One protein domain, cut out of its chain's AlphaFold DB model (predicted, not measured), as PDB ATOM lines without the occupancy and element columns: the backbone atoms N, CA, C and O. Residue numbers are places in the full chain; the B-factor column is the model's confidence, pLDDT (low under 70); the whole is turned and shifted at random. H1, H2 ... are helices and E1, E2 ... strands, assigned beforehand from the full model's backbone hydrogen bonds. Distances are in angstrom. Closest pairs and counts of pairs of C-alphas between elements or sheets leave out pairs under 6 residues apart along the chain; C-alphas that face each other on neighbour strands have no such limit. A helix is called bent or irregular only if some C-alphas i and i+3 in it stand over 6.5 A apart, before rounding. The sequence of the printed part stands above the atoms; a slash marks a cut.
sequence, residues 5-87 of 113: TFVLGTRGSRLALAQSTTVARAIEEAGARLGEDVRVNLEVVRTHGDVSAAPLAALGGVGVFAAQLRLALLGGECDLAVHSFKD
ATOM      1  N   THR A   5     164.053 214.744 243.512       97.69
ATOM      2  CA  THR A   5     164.374 213.334 243.748       97.69
ATOM      3  C   THR A   5     164.978 213.144 245.133       97.69
ATOM      4  O   THR A   5     165.879 213.889 245.507       97.69
ATOM      5  N   PHE A   6     164.507 212.131 245.858       98.06
ATOM      6  CA  PHE A   6     165.093 211.660 247.111       98.06
ATOM      7  C   PHE A   6     165.611 210.227 246.967       98.06
ATOM      8  O   PHE A   6     164.998 209.403 246.286       98.06
ATOM      9  N   VAL A   7     166.706 209.915 247.649       98.38
ATOM     10  CA  VAL A   7     167.279 208.574 247.767       98.38
ATOM     11  C   VAL A   7     166.872 207.971 249.110       98.38
ATOM     12  O   VAL A   7     167.269 208.450 250.170       98.38
ATOM     13  N   LEU A   8     166.083 206.899 249.073       98.31
ATOM     14  CA  LEU A   8     165.622 206.152 250.239       98.31
ATOM     15  C   LEU A   8     166.495 204.909 250.436       98.31
ATOM     16  O   LEU A   8     166.390 203.933 249.691       98.31
ATOM     17  N   GLY A   9     167.324 204.927 251.477       96.81
ATOM     18  CA  GLY A   9     168.129 203.790 251.901       96.81
ATOM     19  C   GLY A   9     167.277 202.681 252.520       96.81
ATOM     20  O   GLY A   9     166.500 202.907 253.451       96.81
ATOM     21  N   THR A  10     167.448 201.452 252.039       95.50
ATOM     22  CA  THR A  10     166.729 200.273 252.535       95.50
ATOM     23  C   THR A  10     167.638 199.056 252.647       95.50
ATOM     24  O   THR A  10     168.631 198.929 251.936       95.50
ATOM     25  N   ARG A  11     167.268 198.103 253.508       92.06
ATOM     26  CA  ARG A  11     167.856 196.755 253.471       92.06
ATOM     27  C   ARG A  11     167.377 195.998 252.233       92.06
ATOM     28  O   ARG A  11     166.297 196.276 251.709       92.06
ATOM     29  N   GLY A  12     168.142 194.981 251.832       90.00
ATOM     30  CA  GLY A  12     167.853 194.157 250.651       90.00
ATOM     31  C   GLY A  12     166.806 193.055 250.852       90.00
ATOM     32  O   GLY A  12     166.407 192.411 249.885       90.00
ATOM     33  N   SER A  13     166.349 192.806 252.085       89.75
ATOM     34  CA  SER A  13     165.323 191.782 252.335       89.75
ATOM     35  C   SER A  13     163.995 192.125 251.645       89.75
ATOM     36  O   SER A  13     163.623 193.297 251.547       89.75
ATOM     37  N   ARG A  14     163.230 191.103 251.232       94.00
ATOM     38  CA  ARG A  14     161.917 191.290 250.577       94.00
ATOM     39  C   ARG A  14     160.964 192.160 251.400       94.00
ATOM     40  O   ARG A  14     160.284 193.012 250.838       94.00
ATOM     41  N   LEU A  15     160.930 191.962 252.721       94.25
ATOM     42  CA  LEU A  15     160.086 192.752 253.616       94.25
ATOM     43  C   LEU A  15     160.546 194.215 253.685       94.25
ATOM     44  O   LEU A  15     159.714 195.112 253.593       94.25
ATOM     45  N   ALA A  16     161.855 194.460 253.790       94.19
ATOM     46  CA  ALA A  16     162.389 195.822 253.818       94.19
ATOM     47  C   ALA A  16     162.087 196.575 252.514       94.19
ATOM     48  O   ALA A  16     161.603 197.700 252.561       94.19
ATOM     49  N   LEU A  17     162.275 195.936 251.355       96.50
ATOM     50  CA  LEU A  17     161.920 196.518 250.057       96.50
ATOM     51  C   LEU A  17     160.426 196.857 249.966       96.50
ATOM     52  O   LEU A  17     160.071 197.928 249.477       96.50
ATOM     53  N   ALA A  18     159.548 195.983 250.468       97.69
ATOM     54  CA  ALA A  18     158.108 196.236 250.497       97.69
ATOM     55  C   ALA A  18     157.740 197.435 251.394       97.69
ATOM     56  O   ALA A  18     156.987 198.315 250.970       97.69
ATOM     57  N   GLN A  19     158.307 197.509 252.602       97.62
ATOM     58  CA  GLN A  19     158.113 198.633 253.528       97.62
ATOM     59  C   GLN A  19     158.598 199.951 252.908       97.62
ATOM     60  O   GLN A  19     157.855 200.931 252.860       97.62
ATOM     61  N   SER A  20     159.808 199.951 252.355       98.00
ATOM     62  CA  SER A  20     160.422 201.109 251.703       98.00
ATOM     63  C   SER A  20     159.653 201.570 250.469       98.00
ATOM     64  O   SER A  20     159.462 202.766 250.277       98.00
ATOM     65  N   THR A  21     159.137 200.637 249.665       98.38
ATOM     66  CA  THR A  21     158.302 200.957 248.495       98.38
ATOM     67  C   THR A  21     156.982 201.601 248.916       98.38
ATOM     68  O   THR A  21     156.524 202.543 248.275       98.38
ATOM     69  N   THR A  22     156.378 201.116 250.004       98.12
ATOM     70  CA  THR A  22     155.137 201.684 250.554       98.12
ATOM     71  C   THR A  22     155.353 203.128 251.006       98.12
ATOM     72  O   THR A  22     154.577 204.010 250.649       98.12
ATOM     73  N   VAL A  23     156.446 203.392 251.730       98.31
ATOM     74  CA  VAL A  23     156.805 204.749 252.170       98.31
ATOM     75  C   VAL A  23     157.156 205.655 250.988       98.31
ATOM     76  O   VAL A  23     156.690 206.790 250.948       98.31
ATOM     77  N   ALA A  24     157.919 205.163 250.008       98.50
ATOM     78  CA  ALA A  24     158.254 205.909 248.796       98.50
ATOM     79  C   ALA A  24     156.993 206.392 248.067       98.50
ATOM     80  O   ALA A  24     156.854 207.584 247.813       98.50
ATOM     81  N   ARG A  25     156.029 205.492 247.829       98.38
ATOM     82  CA  ARG A  25     154.743 205.844 247.207       98.38
ATOM     83  C   ARG A  25     153.975 206.884 248.016       98.38
ATOM     84  O   ARG A  25     153.505 207.859 247.447       98.38
ATOM     85  N   ALA A  26     153.903 206.724 249.338       98.00
ATOM     86  CA  ALA A  26     153.205 207.678 250.196       98.00
ATOM     87  C   ALA A  26     153.813 209.094 250.133       98.00
ATOM     88  O   ALA A  26     153.075 210.080 250.189       98.00
ATOM     89  N   ILE A  27     155.141 209.203 250.000       97.88
ATOM     90  CA  ILE A  27     155.846 210.483 249.825       97.88
ATOM     91  C   ILE A  27     155.532 211.093 248.455       97.88
ATOM     92  O   ILE A  27     155.196 212.273 248.385       97.88
ATOM     93  N   GLU A  28     155.603 210.305 247.381       98.38
ATOM     94  CA  GLU A  28     155.294 210.767 246.019       98.38
ATOM     95  C   GLU A  28     153.836 211.235 245.900       98.38
ATOM     96  O   GLU A  28     153.562 212.317 245.384       98.38
ATOM     97  N   GLU A  29     152.893 210.475 246.461       98.06
ATOM     98  CA  GLU A  29     151.477 210.845 246.521       98.06
ATOM     99  C   GLU A  29     151.243 212.117 247.348       98.06
ATOM    100  O   GLU A  29     150.386 212.934 247.005       98.06
ATOM    101  N   ALA A  30     151.982 212.302 248.447       96.88
ATOM    102  CA  ALA A  30     151.917 213.527 249.237       96.88
ATOM    103  C   ALA A  30     152.446 214.734 248.455       96.88
ATOM    104  O   ALA A  30     151.787 215.773 248.461       96.88
ATOM    105  N   GLY A  31     153.567 214.580 247.744       97.19
ATOM    106  CA  GLY A  31     154.095 215.599 246.837       97.19
ATOM    107  C   GLY A  31     153.068 215.993 245.779       97.19
ATOM    108  O   GLY A  31     152.714 217.166 245.670       97.19
ATOM    109  N   ALA A  32     152.472 215.008 245.101       97.31
ATOM    110  CA  ALA A  32     151.445 215.249 244.090       97.31
ATOM    111  C   ALA A  32     150.231 216.018 244.646       97.31
ATOM    112  O   ALA A  32     149.743 216.949 244.004       97.31
ATOM    113  N   ARG A  33     149.765 215.692 245.864       97.88
ATOM    114  CA  ARG A  33     148.676 216.435 246.537       97.88
ATOM    115  C   ARG A  33     149.035 217.888 246.854       97.88
ATOM    116  O   ARG A  33     148.135 218.718 246.936       97.88
ATOM    117  N   LEU A  34     150.317 218.188 247.037       96.94
ATOM    118  CA  LEU A  34     150.830 219.540 247.273       96.94
ATOM    119  C   LEU A  34     151.160 220.289 245.970       96.94
ATOM    120  O   LEU A  34     151.570 221.445 246.019       96.94
ATOM    121  N   GLY A  35     150.967 219.657 244.807       96.81
ATOM    122  CA  GLY A  35     151.375 220.215 243.518       96.81
ATOM    123  C   GLY A  35     152.891 220.188 243.302       96.81
ATOM    124  O   GLY A  35     153.404 220.945 242.481       96.81
ATOM    125  N   GLU A  36     153.611 219.338 244.034       96.81
ATOM    126  CA  GLU A  36     155.046 219.115 243.878       96.81
ATOM    127  C   GLU A  36     155.312 217.858 243.043       96.81
ATOM    128  O   GLU A  36     154.665 216.824 243.212       96.81
ATOM    129  N   ASP A  37     156.305 217.932 242.157       96.81
ATOM    130  CA  ASP A  37     156.804 216.776 241.414       96.81
ATOM    131  C   ASP A  37     157.928 216.114 242.221       96.81
ATOM    132  O   ASP A  37     159.065 216.592 242.224       96.81
ATOM    133  N   VAL A  38     157.587 215.062 242.969       98.19
ATOM    134  CA  VAL A  38     158.502 214.345 243.867       98.19
ATOM    135  C   VAL A  38     158.706 212.919 243.372       98.19
ATOM    136  O   VAL A  38     157.744 212.213 243.082       98.19
ATOM    137  N   ARG A  39     159.966 212.477 243.349       98.19
ATOM    138  CA  ARG A  39     160.358 211.098 243.049       98.19
ATOM    139  C   ARG A  39     161.198 210.522 244.181       98.19
ATOM    140  O   ARG A  39     162.079 211.198 244.707       98.19
ATOM    141  N   VAL A  40     160.978 209.260 244.526       98.56
ATOM    142  CA  VAL A  40     161.770 208.540 245.525       98.56
ATOM    143  C   VAL A  40     162.410 207.309 244.888       98.56
ATOM    144  O   VAL A  40     161.730 206.389 244.434       98.56
ATOM    145  N   ASN A  41     163.741 207.279 244.878       98.19
ATOM    146  CA  ASN A  41     164.532 206.150 244.401       98.19
ATOM    147  C   ASN A  41     164.987 205.305 245.590       98.19
ATOM    148  O   ASN A  41     165.487 205.842 246.573       98.19
ATOM    149  N   LEU A  42     164.822 203.987 245.507       98.12
ATOM    150  CA  LEU A  42     165.283 203.072 246.551       98.12
ATOM    151  C   LEU A  42     166.738 202.684 246.287       98.12
ATOM    152  O   LEU A  42     167.042 202.196 245.202       98.12
ATOM    153  N   GLU A  43     167.584 202.816 247.305       96.25
ATOM    154  CA  GLU A  43     168.973 202.360 247.284       96.25
ATOM    155  C   GLU A  43     169.171 201.263 248.333       96.25
ATOM    156  O   GLU A  43     168.845 201.428 249.516       96.25
ATOM    157  N   VAL A  44     169.681 200.108 247.902       94.06
ATOM    158  CA  VAL A  44     169.910 198.978 248.806       94.06
ATOM    159  C   VAL A  44     171.257 199.145 249.499       94.06
ATOM    160  O   VAL A  44     172.306 198.872 248.922       94.06
ATOM    161  N   VAL A  45     171.218 199.497 250.782       89.00
ATOM    162  CA  VAL A  45     172.410 199.553 251.630       89.00
ATOM    163  C   VAL A  45     172.703 198.143 252.129       89.00
ATOM    164  O   VAL A  45     171.952 197.570 252.925       89.00
ATOM    165  N   ARG A  46     173.788 197.545 251.630       73.25
ATOM    166  CA  ARG A  46     174.197 196.190 252.025       73.25
ATOM    167  C   ARG A  46     174.621 196.182 253.490       73.25
ATOM    168  O   ARG A  46     175.565 196.868 253.866       73.25
ATOM    169  N   THR A  47     173.961 195.371 254.317       64.44
ATOM    170  CA  THR A  47     174.327 195.225 255.734       64.44
ATOM    171  C   THR A  47     175.058 193.906 255.989       64.44
ATOM    172  O   THR A  47     174.770 192.898 255.351       64.44
ATOM    173  N   HIS A  48     175.989 193.876 256.951       60.44
ATOM    174  CA  HIS A  48     176.689 192.638 257.341       60.44
ATOM    175  C   HIS A  48     175.721 191.543 257.830       60.44
ATOM    176  O   HIS A  48     175.948 190.357 257.593       60.44
ATOM    177  N   GLY A  49     174.613 191.935 258.470       57.62
ATOM    178  CA  GLY A  49     173.577 191.011 258.931       57.62
ATOM    179  C   GLY A  49     172.752 190.376 257.806       57.62
ATOM    180  O   GLY A  49     172.070 189.391 258.059       57.62
ATOM    181  N   ASP A  50     172.818 190.895 256.576       59.84
ATOM    182  CA  ASP A  50     172.169 190.271 255.415       59.84
ATOM    183  C   ASP A  50     173.029 189.144 254.800       59.84
ATOM    184  O   ASP A  50     172.550 188.406 253.943       59.84
ATOM    185  N   VAL A  51     174.291 189.002 255.229       58.88
ATOM    186  CA  VAL A  51     175.273 188.059 254.655       58.88
ATOM    187  C   VAL A  51     175.548 186.864 255.581       58.88
ATOM    188  O   VAL A  51     176.060 185.841 255.132       58.88
ATOM    189  N   SER A  52     175.191 186.951 256.867       62.41
ATOM    190  CA  SER A  52     175.517 185.928 257.870       62.41
ATOM    191  C   SER A  52     174.281 185.186 258.381       62.41
ATOM    192  O   SER A  52     173.319 185.802 258.828       62.41
ATOM    193  N   ALA A  53     174.343 183.850 258.385       63.56
ATOM    194  CA  ALA A  53     173.341 182.970 258.997       63.56
ATOM    195  C   ALA A  53     173.549 182.772 260.514       63.56
ATOM    196  O   ALA A  53     172.884 181.938 261.131       63.56
ATOM    197  N   ALA A  54     174.502 183.487 261.120       64.31
ATOM    198  CA  ALA A  54     174.774 183.378 262.546       64.31
ATOM    199  C   ALA A  54     173.576 183.871 263.387       64.31
ATOM    200  O   ALA A  54     172.862 184.786 262.967       64.31
ATOM    201  N   PRO A  55     173.360 183.314 264.595       64.69
ATOM    202  CA  PRO A  55     172.306 183.778 265.491       64.69
ATOM    203  C   PRO A  55     172.406 185.286 265.751       64.69
ATOM    204  O   PRO A  55     173.498 185.807 265.969       64.69
ATOM    205  N   LEU A  56     171.270 185.989 265.813       63.50
ATOM    206  CA  LEU A  56     171.231 187.443 266.041       63.50
ATOM    207  C   LEU A  56     171.978 187.868 267.322       63.50
ATOM    208  O   LEU A  56     172.634 188.909 267.346       63.50
ATOM    209  N   ALA A  57     171.929 187.031 268.364       61.66
ATOM    210  CA  ALA A  57     172.683 187.229 269.601       61.66
ATOM    211  C   ALA A  57     174.208 187.231 269.377       61.66
ATOM    212  O   ALA A  57     174.923 187.976 270.040       61.66
ATOM    213  N   ALA A  58     174.699 186.444 268.415       59.19
ATOM    214  CA  ALA A  58     176.111 186.362 268.054       59.19
ATOM    215  C   ALA A  58     176.564 187.501 267.121       59.19
ATOM    216  O   ALA A  58     177.758 187.762 267.016       59.19
ATOM    217  N   LEU A  59     175.631 188.202 266.466       60.22
ATOM    218  CA  LEU A  59     175.927 189.321 265.562       60.22
ATOM    219  C   LEU A  59     176.075 190.674 266.277       60.22
ATOM    220  O   LEU A  59     176.329 191.676 265.616       60.22
ATOM    221  N   GLY A  60     175.944 190.720 267.608       57.59
ATOM    222  CA  GLY A  60     176.050 191.956 268.396       57.59
ATOM    223  C   GLY A  60     174.707 192.583 268.795       57.59
ATOM    224  O   GLY A  60     174.690 193.689 269.326       57.59
ATOM    225  N   GLY A  61     173.583 191.881 268.595       60.12
ATOM    226  CA  GLY A  61     172.276 192.260 269.146       60.12
ATOM    227  C   GLY A  61     171.506 193.345 268.375       60.12
ATOM    228  O   GLY A  61     171.627 193.492 267.158       60.12
ATOM    229  N   VAL A  62     170.635 194.072 269.092       56.56
ATOM    230  CA  VAL A  62     169.751 195.123 268.553       56.56
ATOM    231  C   VAL A  62     170.591 196.288 268.028       56.56
ATOM    232  O   VAL A  62     171.309 196.933 268.785       56.56
ATOM    233  N   GLY A  63     170.485 196.582 266.730       62.09
ATOM    234  CA  GLY A  63     171.159 197.724 266.102       62.09
ATOM    235  C   GLY A  63     172.104 197.380 264.956       62.09
ATOM    236  O   GLY A  63     172.435 198.277 264.186       62.09
ATOM    237  N   VAL A  64     172.463 196.108 264.754       68.25
ATOM    238  CA  VAL A  64     173.311 195.671 263.621       68.25
ATOM    239  C   VAL A  64     172.684 196.050 262.276       68.25
ATOM    240  O   VAL A  64     173.362 196.540 261.374       68.25
ATOM    241  N   PHE A  65     171.364 195.895 262.162       69.56
ATOM    242  CA  PHE A  65     170.610 196.257 260.962       69.56
ATOM    243  C   PHE A  65     170.436 197.771 260.788       69.56
ATOM    244  O   PHE A  65     170.320 198.248 259.662       69.56
ATOM    245  N   ALA A  66     170.410 198.524 261.890       81.88
ATOM    246  CA  ALA A  66     170.261 199.975 261.869       81.88
ATOM    247  C   ALA A  66     171.590 200.691 261.593       81.88
ATOM    248  O   ALA A  66     171.595 201.734 260.949       81.88
ATOM    249  N   ALA A  67     172.715 200.138 262.053       84.75
ATOM    250  CA  ALA A  67     174.017 200.795 262.007       84.75
ATOM    251  C   ALA A  67     174.436 201.192 260.584       84.75
ATOM    252  O   ALA A  67     174.805 202.339 260.361       84.75
ATOM    253  N   GLN A  68     174.323 200.283 259.614       85.88
ATOM    254  CA  GLN A  68     174.760 200.545 258.237       85.88
ATOM    255  C   GLN A  68     173.885 201.588 257.532       85.88
ATOM    256  O   GLN A  68     174.406 202.505 256.910       85.88
ATOM    257  N   LEU A  69     172.561 201.520 257.702       90.19
ATOM    258  CA  LEU A  69     171.655 202.535 257.158       90.19
ATOM    259  C   LEU A  69     171.862 203.909 257.811       90.19
ATOM    260  O   LEU A  69     171.793 204.928 257.132       90.19
ATOM    261  N   ARG A  70     172.169 203.952 259.112       91.56
ATOM    262  CA  ARG A  70     172.524 205.200 259.805       91.56
ATOM    263  C   ARG A  70     173.836 205.790 259.293       91.56
ATOM    264  O   ARG A  70     173.917 207.003 259.157       91.56
ATOM    265  N   LEU A  71     174.838 204.957 259.006       91.44
ATOM    266  CA  LEU A  71     176.094 205.408 258.403       91.44
ATOM    267  C   LEU A  71     175.864 205.972 256.998       91.44
ATOM    268  O   LEU A  71     176.342 207.066 256.727       91.44
ATOM    269  N   ALA A  72     175.065 205.299 256.164       92.81
ATOM    270  CA  ALA A  72     174.691 205.795 254.838       92.81
ATOM    271  C   ALA A  72     173.976 207.160 254.911       92.81
ATOM    272  O   ALA A  72     174.326 208.082 254.179       92.81
ATOM    273  N   LEU A  73     173.039 207.328 255.854       95.06
ATOM    274  CA  LEU A  73     172.372 208.616 256.098       95.06
ATOM    275  C   LEU A  73     173.347 209.712 256.540       95.06
ATOM    276  O   LEU A  73     173.319 210.821 256.016       95.06
ATOM    277  N   LEU A  74     174.210 209.417 257.517       95.94
ATOM    278  CA  LEU A  74     175.191 210.380 258.029       95.94
ATOM    279  C   LEU A  74     176.252 210.741 256.981       95.94
ATOM    280  O   LEU A  74     176.754 211.861 256.989       95.94
ATOM    281  N   GLY A  75     176.583 209.804 256.091       95.62
ATOM    282  CA  GLY A  75     177.500 209.996 254.971       95.62
ATOM    283  C   GLY A  75     176.882 210.710 253.767       95.62
ATOM    284  O   GLY A  75     177.611 211.046 252.838       95.62
ATOM    285  N   GLY A  76     175.567 210.958 253.771       95.44
ATOM    286  CA  GLY A  76     174.857 211.567 252.643       95.44
ATOM    287  C   GLY A  76     174.700 210.641 251.432       95.44
ATOM    288  O   GLY A  76     174.442 211.119 250.333       95.44
ATOM    289  N   GLU A  77     174.853 209.327 251.615       94.81
ATOM    290  CA  GLU A  77     174.607 208.323 250.567       94.81
ATOM    291  C   GLU A  77     173.106 208.157 250.285       94.81
ATOM    292  O   GLU A  77     172.707 207.759 249.191       94.81
ATOM    293  N   CYS A  78     172.261 208.470 251.272       96.81
ATOM    294  CA  CYS A  78     170.813 208.536 251.129       96.81
ATOM    295  C   CYS A  78     170.221 209.690 251.952       96.81
ATOM    296  O   CYS A  78     170.817 210.147 252.926       96.81
ATOM    297  N   ASP A  79     169.032 210.153 251.563       97.62
ATOM    298  CA  ASP A  79     168.339 211.284 252.198       97.62
ATOM    299  C   ASP A  79     167.440 210.841 253.362       97.62
ATOM    300  O   ASP A  79     167.177 211.594 254.302       97.62
ATOM    301  N   LEU A  80     166.922 209.614 253.282       97.50
ATOM    302  CA  LEU A  80     166.042 209.008 254.275       97.50
ATOM    303  C   LEU A  80     166.220 207.489 254.307       97.50
ATOM    304  O   LEU A  80     166.652 206.886 253.332       97.50
ATOM    305  N   ALA A  81     165.870 206.861 255.430       96.19
ATOM    306  CA  ALA A  81     165.878 205.408 255.566       96.19
ATOM    307  C   ALA A  81     164.583 204.910 256.203       96.19
ATOM    308  O   ALA A  81     163.998 205.577 257.061       96.19
ATOM    309  N   VAL A  82     164.163 203.709 255.808       95.94
ATOM    310  CA  VAL A  82     162.991 203.026 256.364       95.94
ATOM    311  C   VAL A  82     163.435 201.789 257.133       95.94
ATOM    312  O   VAL A  82     164.243 200.990 256.662       95.94
ATOM    313  N   HIS A  83     162.876 201.622 258.329       92.25
ATOM    314  CA  HIS A  83     163.130 200.485 259.202       92.25
ATOM    315  C   HIS A  83     161.826 199.911 259.741       92.25
ATOM    316  O   HIS A  83     160.866 200.638 260.003       92.25
ATOM    317  N   SER A  84     161.840 198.610 260.028       91.88
ATOM    318  CA  SER A  84     160.911 198.062 261.010       91.88
ATOM    319  C   SER A  84     161.227 198.683 262.368       91.88
ATOM    320  O   SER A  84     162.361 198.618 262.839       91.88
ATOM    321  N   PHE A  85     160.233 199.303 263.004       92.88
ATOM    322  CA  PHE A  85     160.479 200.133 264.186       92.88
ATOM    323  C   PHE A  85     161.086 199.335 265.356       92.88
ATOM    324  O   PHE A  85     161.935 199.842 266.081       92.88
ATOM    325  N   LYS A  86     160.735 198.048 265.477       90.06
ATOM    326  CA  LYS A  86     161.299 197.134 266.485       90.06
ATOM    327  C   LYS A  86     162.817 196.927 266.376       90.06
ATOM    328  O   LYS A  86     163.437 196.522 267.353       90.06
ATOM    329  N   ASP A  87     163.403 197.199 265.212       86.19
ATOM    330  CA  ASP A  87     164.832 196.994 264.960       86.19
ATOM    331  C   ASP A  87     165.673 198.239 265.294       86.19
ATOM    332  O   ASP A  87     166.904 198.189 265.222       86.19
TER     333      ASP A  87
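This is residues 5 to 87 of the 113 residues of the protein "Hydroxymethylbilane synthase" of Actinomyces sp. ICM39 (UniProt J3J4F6). Two parallel strands, E1 and E2, lie side by side as a small sheet, with the long helix H1 packed along them and H3 packed on E1. A long link leads from E2 to the tiny helix H2 at one end of the domain, and residues 80 to 81 pair with E1. The printed part has 83 residues with three named helices and two named strands, in the order E1, H1, E2, H2, H3; the class is mixed, helices and strands. It is only just compact, close to loose, with a radius of gyration of the C-alphas of 14.1 A, and spans 49 by 24 by 18 A, only just a rod.

E1 is residues 5 to 10, beginning at C-alpha 5 (164.374, 213.334, 243.748), and E2 is residues 38 to 44, 19.8 A long. H1, residues 14 to 33, is 28.7 A long. H2 is residues 56 to 59. H3, residues 64 to 74, is 15.8 A long and ends at C-alpha 74 (175.191, 210.380, 258.029); it is irregular, but only just: C-alphas 65 and 68 are 6.6 A apart.

E1 and E2 are parallel neighbours at 30 degrees, with N 6 and O 39 at 2.8 A. E1, H1 and E2 form a strand-helix-strand unit, two parallel strands joined through a helix, with a right-handed crossover. The closest C-alphas of H1 and E2 are Glu 28 and Val 38, 5.3 A. Those of E1 and H3 are Gly 9 and Leu 69, 6.5 A. H1 and H3 are apart. Every O i to N i+4 pair is within hydrogen-bond range in H1, and 5 of 7 in H3; H2 is too short for one.

The C-alphas farthest apart, Gly 35 and Ala 58, are 48.6 A apart. The printed part has no cut. The link from E2 to H2 is long. Residues 47 to 65 have pLDDT under 70.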